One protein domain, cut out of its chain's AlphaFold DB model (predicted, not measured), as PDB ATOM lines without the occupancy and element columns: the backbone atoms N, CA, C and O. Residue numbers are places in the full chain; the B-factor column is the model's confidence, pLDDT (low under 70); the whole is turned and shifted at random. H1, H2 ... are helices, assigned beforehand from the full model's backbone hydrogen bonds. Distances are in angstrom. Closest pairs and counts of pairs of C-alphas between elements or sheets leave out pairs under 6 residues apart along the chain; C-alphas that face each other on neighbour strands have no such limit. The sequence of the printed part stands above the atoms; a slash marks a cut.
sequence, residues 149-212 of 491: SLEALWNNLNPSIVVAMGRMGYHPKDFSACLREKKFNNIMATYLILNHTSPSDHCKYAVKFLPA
ATOM      1  N   SER A 149     -62.512 -18.520 -14.803       63.62
ATOM      2  CA  SER A 149     -61.767 -17.661 -13.879       63.62
ATOM      3  C   SER A 149     -60.375 -17.355 -14.440       63.62
ATOM      4  O   SER A 149     -59.844 -18.079 -15.290       63.62
ATOM      5  N   LEU A 150     -59.736 -16.297 -13.937       62.75
ATOM      6  CA  LEU A 150     -58.350 -16.001 -14.299       62.75
ATOM      7  C   LEU A 150     -57.389 -17.138 -13.871       62.75
ATOM      8  O   LEU A 150     -56.304 -17.248 -14.438       62.75
ATOM      9  N   GLU A 151     -57.796 -18.032 -12.953       63.41
ATOM     10  CA  GLU A 151     -57.055 -19.273 -12.684       63.41
ATOM     11  C   GLU A 151     -57.175 -20.321 -13.796       63.41
ATOM     12  O   GLU A 151     -56.190 -20.998 -14.091       63.41
ATOM     13  N   ALA A 152     -58.324 -20.448 -14.466       68.44
ATOM     14  CA  ALA A 152     -58.458 -21.369 -15.596       68.44
ATOM     15  C   ALA A 152     -57.496 -21.000 -16.746       68.44
ATOM     16  O   ALA A 152     -56.909 -21.881 -17.372       68.44
ATOM     17  N   LEU A 153     -57.276 -19.698 -16.973       67.19
ATOM     18  CA  LEU A 153     -56.422 -19.189 -18.052       67.19
ATOM     19  C   LEU A 153     -54.927 -19.508 -17.880       67.19
ATOM     20  O   LEU A 153     -54.254 -19.705 -18.888       67.19
ATOM     21  N   TRP A 154     -54.392 -19.580 -16.652       70.44
ATOM     22  CA  TRP A 154     -52.986 -19.977 -16.445       70.44
ATOM     23  C   TRP A 154     -52.786 -21.491 -16.313       70.44
ATOM     24  O   TRP A 154     -51.667 -21.964 -16.509       70.44
ATOM     25  N   ASN A 155     -53.850 -22.252 -16.037       75.56
ATOM     26  CA  ASN A 155     -53.824 -23.718 -16.079       75.56
ATOM     27  C   ASN A 155     -53.933 -24.279 -17.510       75.56
ATOM     28  O   ASN A 155     -53.456 -25.381 -17.763       75.56
ATOM     29  N   ASN A 156     -54.524 -23.533 -18.450       79.88
ATOM     30  CA  ASN A 156     -54.645 -23.938 -19.854       79.88
ATOM     31  C   ASN A 156     -54.339 -22.762 -20.802       79.88
ATOM     32  O   ASN A 156     -55.235 -22.089 -21.314       79.88
ATOM     33  N   LEU A 157     -53.043 -22.490 -20.993       83.06
ATOM     34  CA  LEU A 157     -52.545 -21.427 -21.871       83.06
ATOM     35  C   LEU A 157     -52.801 -21.774 -23.345       83.06
ATOM     36  O   LEU A 157     -52.398 -22.837 -23.812       83.06
ATOM     37  N   ASN A 158     -53.396 -20.850 -24.104       85.94
ATOM     38  CA  ASN A 158     -53.670 -21.038 -25.533       85.94
ATOM     39  C   ASN A 158     -52.348 -21.190 -26.328       85.94
ATOM     40  O   ASN A 158     -51.592 -20.212 -26.418       85.94
ATOM     41  N   PRO A 159     -52.060 -22.352 -26.956       87.81
ATOM     42  CA  PRO A 159     -50.779 -22.598 -27.626       87.81
ATOM     43  C   PRO A 159     -50.465 -21.605 -28.751       87.81
ATOM     44  O   PRO A 159     -49.308 -21.244 -28.959       87.81
ATOM     45  N   SER A 160     -51.488 -21.101 -29.444       88.19
ATOM     46  CA  SER A 160     -51.323 -20.111 -30.513       88.19
ATOM     47  C   SER A 160     -50.830 -18.762 -29.981       88.19
ATOM     48  O   SER A 160     -50.032 -18.094 -30.638       88.19
ATOM     49  N   ILE A 161     -51.257 -18.378 -28.772       89.56
ATOM     50  CA  ILE A 161     -50.790 -17.165 -28.086       89.56
ATOM     51  C   ILE A 161     -49.382 -17.385 -27.534       89.56
ATOM     52  O   ILE A 161     -48.535 -16.509 -27.685       89.56
ATOM     53  N   VAL A 162     -49.093 -18.572 -26.985       89.75
ATOM     54  CA  VAL A 162     -47.742 -18.955 -26.534       89.75
ATOM     55  C   VAL A 162     -46.726 -18.836 -27.677       89.75
ATOM     56  O   VAL A 162     -45.677 -18.219 -27.501       89.75
ATOM     57  N   VAL A 163     -47.049 -19.354 -28.868       89.50
ATOM     58  CA  VAL A 163     -46.183 -19.254 -30.057       89.50
ATOM     59  C   VAL A 163     -46.083 -17.816 -30.582       89.50
ATOM     60  O   VAL A 163     -45.000 -17.400 -30.998       89.50
ATOM     61  N   ALA A 164     -47.170 -17.037 -30.554       89.62
ATOM     62  CA  ALA A 164     -47.135 -15.628 -30.951       89.62
ATOM     63  C   ALA A 164     -46.231 -14.800 -30.021       89.62
ATOM     64  O   ALA A 164     -45.302 -14.152 -30.498       89.62
ATOM     65  N   MET A 165     -46.431 -14.896 -28.704       90.94
ATOM     66  CA  MET A 165     -45.615 -14.206 -27.702       90.94
ATOM     67  C   MET A 165     -44.153 -14.669 -27.712       90.94
ATOM     68  O   MET A 165     -43.258 -13.837 -27.590       90.94
ATOM     69  N   GLY A 166     -43.896 -15.958 -27.958       90.19
ATOM     70  CA  GLY A 166     -42.545 -16.487 -28.160       90.19
ATOM     71  C   GLY A 166     -41.809 -15.831 -29.334       90.19
ATOM     72  O   GLY A 166     -40.635 -15.487 -29.214       90.19
ATOM     73  N   ARG A 167     -42.506 -15.573 -30.450       88.19
ATOM     74  CA  ARG A 167     -41.955 -14.831 -31.603       88.19
ATOM     75  C   ARG A 167     -41.809 -13.329 -31.350       88.19
ATOM     76  O   ARG A 167     -41.006 -12.693 -32.016       88.19
ATOM     77  N   MET A 168     -42.547 -12.781 -30.388       87.31
ATOM     78  CA  MET A 168     -42.397 -11.404 -29.894       87.31
ATOM     79  C   MET A 168     -41.274 -11.280 -28.839       87.31
ATOM     80  O   MET A 168     -41.060 -10.199 -28.302       87.31
ATOM     81  N   GLY A 169     -40.554 -12.370 -28.532       89.69
ATOM     82  CA  GLY A 169     -39.426 -12.388 -27.593       89.69
ATOM     83  C   GLY A 169     -39.789 -12.660 -26.127       89.69
ATOM     84  O   GLY A 169     -38.901 -12.637 -25.273       89.69
ATOM     85  N   TYR A 170     -41.057 -12.943 -25.806       91.50
ATOM     86  CA  TYR A 170     -41.474 -13.297 -24.447       91.50
ATOM     87  C   TYR A 170     -41.292 -14.789 -24.177       91.50
ATOM     88  O   TYR A 170     -41.820 -15.641 -24.894       91.50
ATOM     89  N   HIS A 171     -40.609 -15.121 -23.087       91.88
ATOM     90  CA  HIS A 171     -40.400 -16.507 -22.699       91.88
ATOM     91  C   HIS A 171     -41.627 -17.076 -21.938       91.88
ATOM     92  O   HIS A 171     -42.176 -16.387 -21.074       91.88
ATOM     93  N   PRO A 172     -42.075 -18.328 -22.191       88.94
ATOM     94  CA  PRO A 172     -43.313 -18.867 -21.607       88.94
ATOM     95  C   PRO A 172     -43.392 -18.911 -20.074       88.94
ATOM     96  O   PRO A 172     -44.489 -18.856 -19.511       88.94
ATOM     97  N   LYS A 173     -42.254 -18.984 -19.371       89.31
ATOM     98  CA  LYS A 173     -42.238 -18.929 -17.895       89.31
ATOM     99  C   LYS A 173     -42.611 -17.540 -17.364       89.31
ATOM    100  O   LYS A 173     -43.198 -17.440 -16.292       89.31
ATOM    101  N   ASP A 174     -42.336 -16.490 -18.131       89.19
ATOM    102  CA  ASP A 174     -42.438 -15.104 -17.684       89.19
ATOM    103  C   ASP A 174     -43.911 -14.669 -17.656       89.19
ATOM    104  O   ASP A 174     -44.412 -14.224 -16.621       89.19
ATOM    105  N   PHE A 175     -44.653 -14.880 -18.755       87.31
ATOM    106  CA  PHE A 175     -46.087 -14.568 -18.780       87.31
ATOM    107  C   PHE A 175     -46.929 -15.548 -17.960       87.31
ATOM    108  O   PHE A 175     -47.893 -15.120 -17.332       87.31
ATOM    109  N   SER A 176     -46.552 -16.830 -17.866       87.50
ATOM    110  CA  SER A 176     -47.260 -17.771 -16.983       87.50
ATOM    111  C   SER A 176     -47.067 -17.456 -15.493       87.50
ATOM    112  O   SER A 176     -48.000 -17.655 -14.715       87.50
ATOM    113  N   ALA A 177     -45.919 -16.902 -15.082       90.62
ATOM    114  CA  ALA A 177     -45.747 -16.325 -13.747       90.62
ATOM    115  C   ALA A 177     -46.608 -15.062 -13.560       90.62
ATOM    116  O   ALA A 177     -47.402 -14.999 -12.623       90.62
ATOM    117  N   CYS A 178     -46.545 -14.104 -14.496       91.44
ATOM    118  CA  CYS A 178     -47.317 -12.858 -14.402       91.44
ATOM    119  C   CYS A 178     -48.841 -13.086 -14.348       91.44
ATOM    120  O   CYS A 178     -49.523 -12.401 -13.588       91.44
ATOM    121  N   LEU A 179     -49.368 -14.070 -15.089       89.25
ATOM    122  CA  LEU A 179     -50.783 -14.470 -15.051       89.25
ATOM    123  C   LEU A 179     -51.176 -15.126 -13.719       89.25
ATOM    124  O   LEU A 179     -52.228 -14.803 -13.169       89.25
ATOM    125  N   ARG A 180     -50.332 -16.018 -13.180       88.19
ATOM    126  CA  ARG A 180     -50.555 -16.686 -11.884       88.19
ATOM    127  C   ARG A 180     -50.590 -15.686 -10.731       88.19
ATOM    128  O   ARG A 180     -51.448 -15.771  -9.860       88.19
ATOM    129  N   GLU A 181     -49.664 -14.732 -10.758       89.44
ATOM    130  CA  GLU A 181     -49.508 -13.666  -9.763       89.44
ATOM    131  C   GLU A 181     -50.460 -12.480  -9.995       89.44
ATOM    132  O   GLU A 181     -50.482 -11.552  -9.192       89.44
ATOM    133  N   LYS A 182     -51.251 -12.502 -11.083       90.25
ATOM    134  CA  LYS A 182     -52.201 -11.447 -11.481       90.25
ATOM    135  C   LYS A 182     -51.543 -10.054 -11.501       90.25
ATOM    136  O   LYS A 182     -52.084  -9.091 -10.966       90.25
ATOM    137  N   LYS A 183     -50.354  -9.961 -12.111       91.44
ATOM    138  CA  LYS A 183     -49.467  -8.779 -12.069       91.44
ATOM    139  C   LYS A 183     -49.937  -7.563 -12.878       91.44
ATOM    140  O   LYS A 183     -49.517  -6.460 -12.557       91.44
ATOM    141  N   PHE A 184     -50.765  -7.753 -13.909       94.12
ATOM    142  CA  PHE A 184     -51.258  -6.697 -14.816       94.12
ATOM    143  C   PHE A 184     -50.164  -5.750 -15.360       94.12
ATOM    144  O   PHE A 184     -50.404  -4.557 -15.502       94.12
ATOM    145  N   ASN A 185     -48.981  -6.284 -15.678       94.88
ATOM    146  CA  ASN A 185     -47.873  -5.588 -16.351       94.88
ATOM    147  C   ASN A 185     -47.918  -5.775 -17.883       94.88
ATOM    148  O   ASN A 185     -48.708  -6.577 -18.377       94.88
ATOM    149  N   ASN A 186     -47.022  -5.127 -18.633       94.25
ATOM    150  CA  ASN A 186     -46.843  -5.267 -20.091       94.25
ATOM    151  C   ASN A 186     -46.907  -6.708 -20.638       94.25
ATOM    152  O   ASN A 186     -47.569  -6.973 -21.646       94.25
ATOM    153  N   ILE A 187     -46.249  -7.651 -19.964       94.19
ATOM    154  CA  ILE A 187     -46.215  -9.074 -20.312       94.19
ATOM    155  C   ILE A 187     -47.623  -9.684 -20.205       94.19
ATOM    156  O   ILE A 187     -48.101 -10.327 -21.143       94.19
ATOM    157  N   MET A 188     -48.315  -9.458 -19.084       94.00
ATOM    158  CA  MET A 188     -49.685  -9.932 -18.871       94.00
ATOM    159  C   MET A 188     -50.690  -9.212 -19.782       94.00
ATOM    160  O   MET A 188     -51.565  -9.863 -20.351       94.00
ATOM    161  N   ALA A 189     -50.528  -7.906 -19.988       95.38
ATOM    162  CA  ALA A 189     -51.337  -7.099 -20.894       95.38
ATOM    163  C   ALA A 189     -51.261  -7.633 -22.327       95.38
ATOM    164  O   ALA A 189     -52.295  -7.825 -22.962       95.38
ATOM    165  N   THR A 190     -50.058  -7.960 -22.812       94.88
ATOM    166  CA  THR A 190     -49.851  -8.550 -24.143       94.88
ATOM    167  C   THR A 190     -50.580  -9.888 -24.286       94.88
ATOM    168  O   THR A 190     -51.265 -10.095 -25.289       94.88
ATOM    169  N   TYR A 191     -50.510 -10.768 -23.277       93.00
ATOM    170  CA  TYR A 191     -51.263 -12.028 -23.282       93.00
ATOM    171  C   TYR A 191     -52.778 -11.792 -23.302       93.00
ATOM    172  O   TYR A 191     -53.478 -12.369 -24.131       93.00
ATOM    173  N   LEU A 192     -53.298 -10.937 -22.414       92.62
ATOM    174  CA  LEU A 192     -54.735 -10.670 -22.296       92.62
ATOM    175  C   LEU A 192     -55.307  -9.997 -23.551       92.62
ATOM    176  O   LEU A 192     -56.398 -10.356 -23.986       92.62
ATOM    177  N   ILE A 193     -54.552  -9.078 -24.161       93.38
ATOM    178  CA  ILE A 193     -54.887  -8.437 -25.436       93.38
ATOM    179  C   ILE A 193     -54.928  -9.477 -26.560       93.38
ATOM    180  O   ILE A 193     -55.921  -9.549 -27.283       93.38
ATOM    181  N   LEU A 194     -53.909 -10.336 -26.688       90.88
ATOM    182  CA  LEU A 194     -53.922 -11.410 -27.688       90.88
ATOM    183  C   LEU A 194     -55.080 -12.389 -27.456       90.88
ATOM    184  O   LEU A 194     -55.739 -12.767 -28.420       90.88
ATOM    185  N   ASN A 195     -55.394 -12.723 -26.202       87.88
ATOM    186  CA  ASN A 195     -56.523 -13.582 -25.825       87.88
ATOM    187  C   ASN A 195     -57.900 -12.919 -26.031       87.88
ATOM    188  O   ASN A 195     -58.927 -13.581 -25.896       87.88
ATOM    189  N   HIS A 196     -57.927 -11.625 -26.365       82.19
ATOM    190  CA  HIS A 196     -59.119 -10.899 -26.805       82.19
ATOM    191  C   HIS A 196     -59.241 -10.820 -28.336       82.19
ATOM    192  O   HIS A 196     -60.348 -10.775 -28.868       82.19
ATOM    193  N   THR A 197     -58.115 -10.846 -29.060       81.00
ATOM    194  CA  THR A 197     -58.109 -10.931 -30.534       81.00
ATOM    195  C   THR A 197     -58.563 -12.304 -31.040       81.00
ATOM    196  O   THR A 197     -58.459 -13.306 -30.331       81.00
ATOM    197  N   SER A 198     -59.056 -12.385 -32.283       69.12
ATOM    198  CA  SER A 198     -59.496 -13.671 -32.831       69.12
ATOM    199  C   SER A 198     -58.299 -14.599 -33.104       69.12
ATOM    200  O   SER A 198     -57.202 -14.114 -33.402       69.12
ATOM    201  N   PRO A 199     -58.479 -15.934 -33.117       64.19
ATOM    202  CA  PRO A 199     -57.381 -16.867 -33.391       64.19
ATOM    203  C   PRO A 199     -56.665 -16.650 -34.733       64.19
ATOM    204  O   PRO A 199     -55.487 -16.976 -34.870       64.19
ATOM    205  N   SER A 200     -57.350 -16.053 -35.716       59.91
ATOM    206  CA  SER A 200     -56.774 -15.691 -37.020       59.91
ATOM    207  C   SER A 200     -55.932 -14.406 -37.005       59.91
ATOM    208  O   SER A 200     -55.150 -14.167 -37.927       59.91
ATOM    209  N   ASP A 201     -56.052 -13.582 -35.961       63.91
ATOM    210  CA  ASP A 201     -55.238 -12.381 -35.774       63.91
ATOM    211  C   ASP A 201     -53.869 -12.709 -35.172       63.91
ATOM    212  O   ASP A 201     -52.884 -12.065 -35.530       63.91
ATOM    213  N   HIS A 202     -53.765 -13.756 -34.339       65.50
ATOM    214  CA  HIS A 202     -52.504 -14.168 -33.706       65.50
ATOM    215  C   HIS A 202     -51.360 -14.328 -34.729       65.50
ATOM    216  O   HIS A 202     -50.238 -13.872 -34.500       65.50
ATOM    217  N   CYS A 203     -51.652 -14.908 -35.901       58.91
ATOM    218  CA  CYS A 203     -50.688 -15.072 -36.991       58.91
ATOM    219  C   CYS A 203     -50.210 -13.741 -37.597       58.91
ATOM    220  O   CYS A 203     -49.068 -13.665 -38.047       58.91
ATOM    221  N   LYS A 204     -51.039 -12.687 -37.591       68.25
ATOM    222  CA  LYS A 204     -50.691 -11.360 -38.130       68.25
ATOM    223  C   LYS A 204     -49.614 -10.692 -37.277       68.25
ATOM    224  O   LYS A 204     -48.677 -10.115 -37.817       68.25
ATOM    225  N   TYR A 205     -49.721 -10.808 -35.954       64.12
ATOM    226  CA  TYR A 205     -48.728 -10.279 -35.011       64.12
ATOM    227  C   TYR A 205     -47.452 -11.127 -35.019       64.12
ATOM    228  O   TYR A 205     -46.352 -10.597 -35.151       64.12
ATOM    229  N   ALA A 206     -47.607 -12.453 -35.021       56.94
ATOM    230  CA  ALA A 206     -46.518 -13.429 -35.063       56.94
ATOM    231  C   ALA A 206     -45.627 -13.384 -36.327       56.94
ATOM    232  O   ALA A 206     -44.614 -14.083 -36.366       56.94
ATOM    233  N   VAL A 207     -46.004 -12.630 -37.366       55.06
ATOM    234  CA  VAL A 207     -45.200 -12.417 -38.586       55.06
ATOM    235  C   VAL A 207     -44.388 -11.116 -38.530       55.06
ATOM    236  O   VAL A 207     -43.310 -11.061 -39.113       55.06
ATOM    237  N   LYS A 208     -44.844 -10.091 -37.795       58.75
ATOM    238  CA  LYS A 208     -44.182  -8.770 -37.725       58.75
ATOM    239  C   LYS A 208     -42.808  -8.804 -37.058       58.75
ATOM    240  O   LYS A 208     -41.944  -8.011 -37.408       58.75
ATOM    241  N   PHE A 209     -42.611  -9.737 -36.130       53.41
ATOM    242  CA  PHE A 209     -41.371  -9.907 -35.365       53.41
ATOM    243  C   PHE A 209     -40.427 -10.969 -35.957       53.41
ATOM    244  O   PHE A 209     -39.447 -11.345 -35.323       53.41
ATOM    245  N   LEU A 210     -40.695 -11.468 -37.172       47.69
ATOM    246  CA  LEU A 210     -39.778 -12.382 -37.855       47.69
ATOM    247  C   LEU A 210     -38.610 -11.604 -38.492       47.69
ATOM    248  O   LEU A 210     -38.839 -10.897 -39.479       47.69
ATOM    249  N   PRO A 211     -37.348 -11.786 -38.049       46.59
ATOM    250  CA  PRO A 211     -36.213 -11.477 -38.910       46.59
ATOM    251  C   PRO A 211     -36.280 -12.358 -40.168       46.59
ATOM    252  O   PRO A 211     -36.826 -13.467 -40.153       46.59
ATOM    253  N   ALA A 212     -35.742 -11.865 -41.283       37.81
ATOM    254  CA  ALA A 212     -35.912 -12.505 -42.583       37.81
ATOM    255  C   ALA A 212     -35.260 -13.905 -42.652       37.81
ATOM    256  O   ALA A 212     -34.071 -14.035 -42.922       37.81
TER     257      ALA A 212
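What this domain is: This is residues 149 to 212 of the 491 residues of the protein "Sperm motility kinase" of Cricetulus griseus (UniProt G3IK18). Five short helices form an elongated cluster, with H2 and H4 in the middle, H1 packed on H3 at one end, and H5 side by side with H2 at the other. H3 and H4 cross nearly at right angles, and residues 209 to 212 run on past H5 as a short tail. The printed part has 64 residues and five named helices, H1 to H5 in chain order, with no named strand; the class is all helix. The whole is compact, with a radius of gyration of the C-alphas of 11.3 A, and spans 36 by 20 by 16 A.

Where its parts are: H1, residues 150 to 155, begins at C-alpha 150 (-58.350, -16.001, -14.299) and is 9.1 A long. H2, residues 159 to 167, measures 12.4 A. H3, residues 172 to 180, measures 12.3 A. H4, residues 186 to 194, measures 12.1 A. H5, residues 199 to 208, is the longest at 16.1 A and ends at C-alpha 208 (-44.182, -8.770, -37.725).

How they stand to each other: H1 touches H3 at a shallow tilt of 32 degrees, opposite ways; their closest C-alphas, of Trp 154 and Leu 179, are 6.1 A apart. H1 and H2 are apart. H2 touches H5 at a shallow tilt of 12 degrees, the same way, with the C-alphas of Ala 164 and Ala 206 closest at 4.7 A. H2 touches H4 at a steep tilt of 47 degrees, closest at the C-alphas of Ile 161 and Leu 194, 6.6 A. H3 touches H4, about perpendicular at 88 degrees, closest at the C-alphas of Phe 175 and Ile 187, 5.7 A. Every O i to N i+4 pair is within hydrogen-bond range in H2, H3 and H4, against 1 of 2 in H1 and 3 of 6 in H5.

The domain as a whole: The two C-alphas farthest apart, of Ser 149 and Ala 212, are 39.0 A apart. The printed part has no cut, and its four links between helices are tight. Mean pLDDT of the printed part is 79.8; residues 149 to 153 and 198 to 212 are under 70.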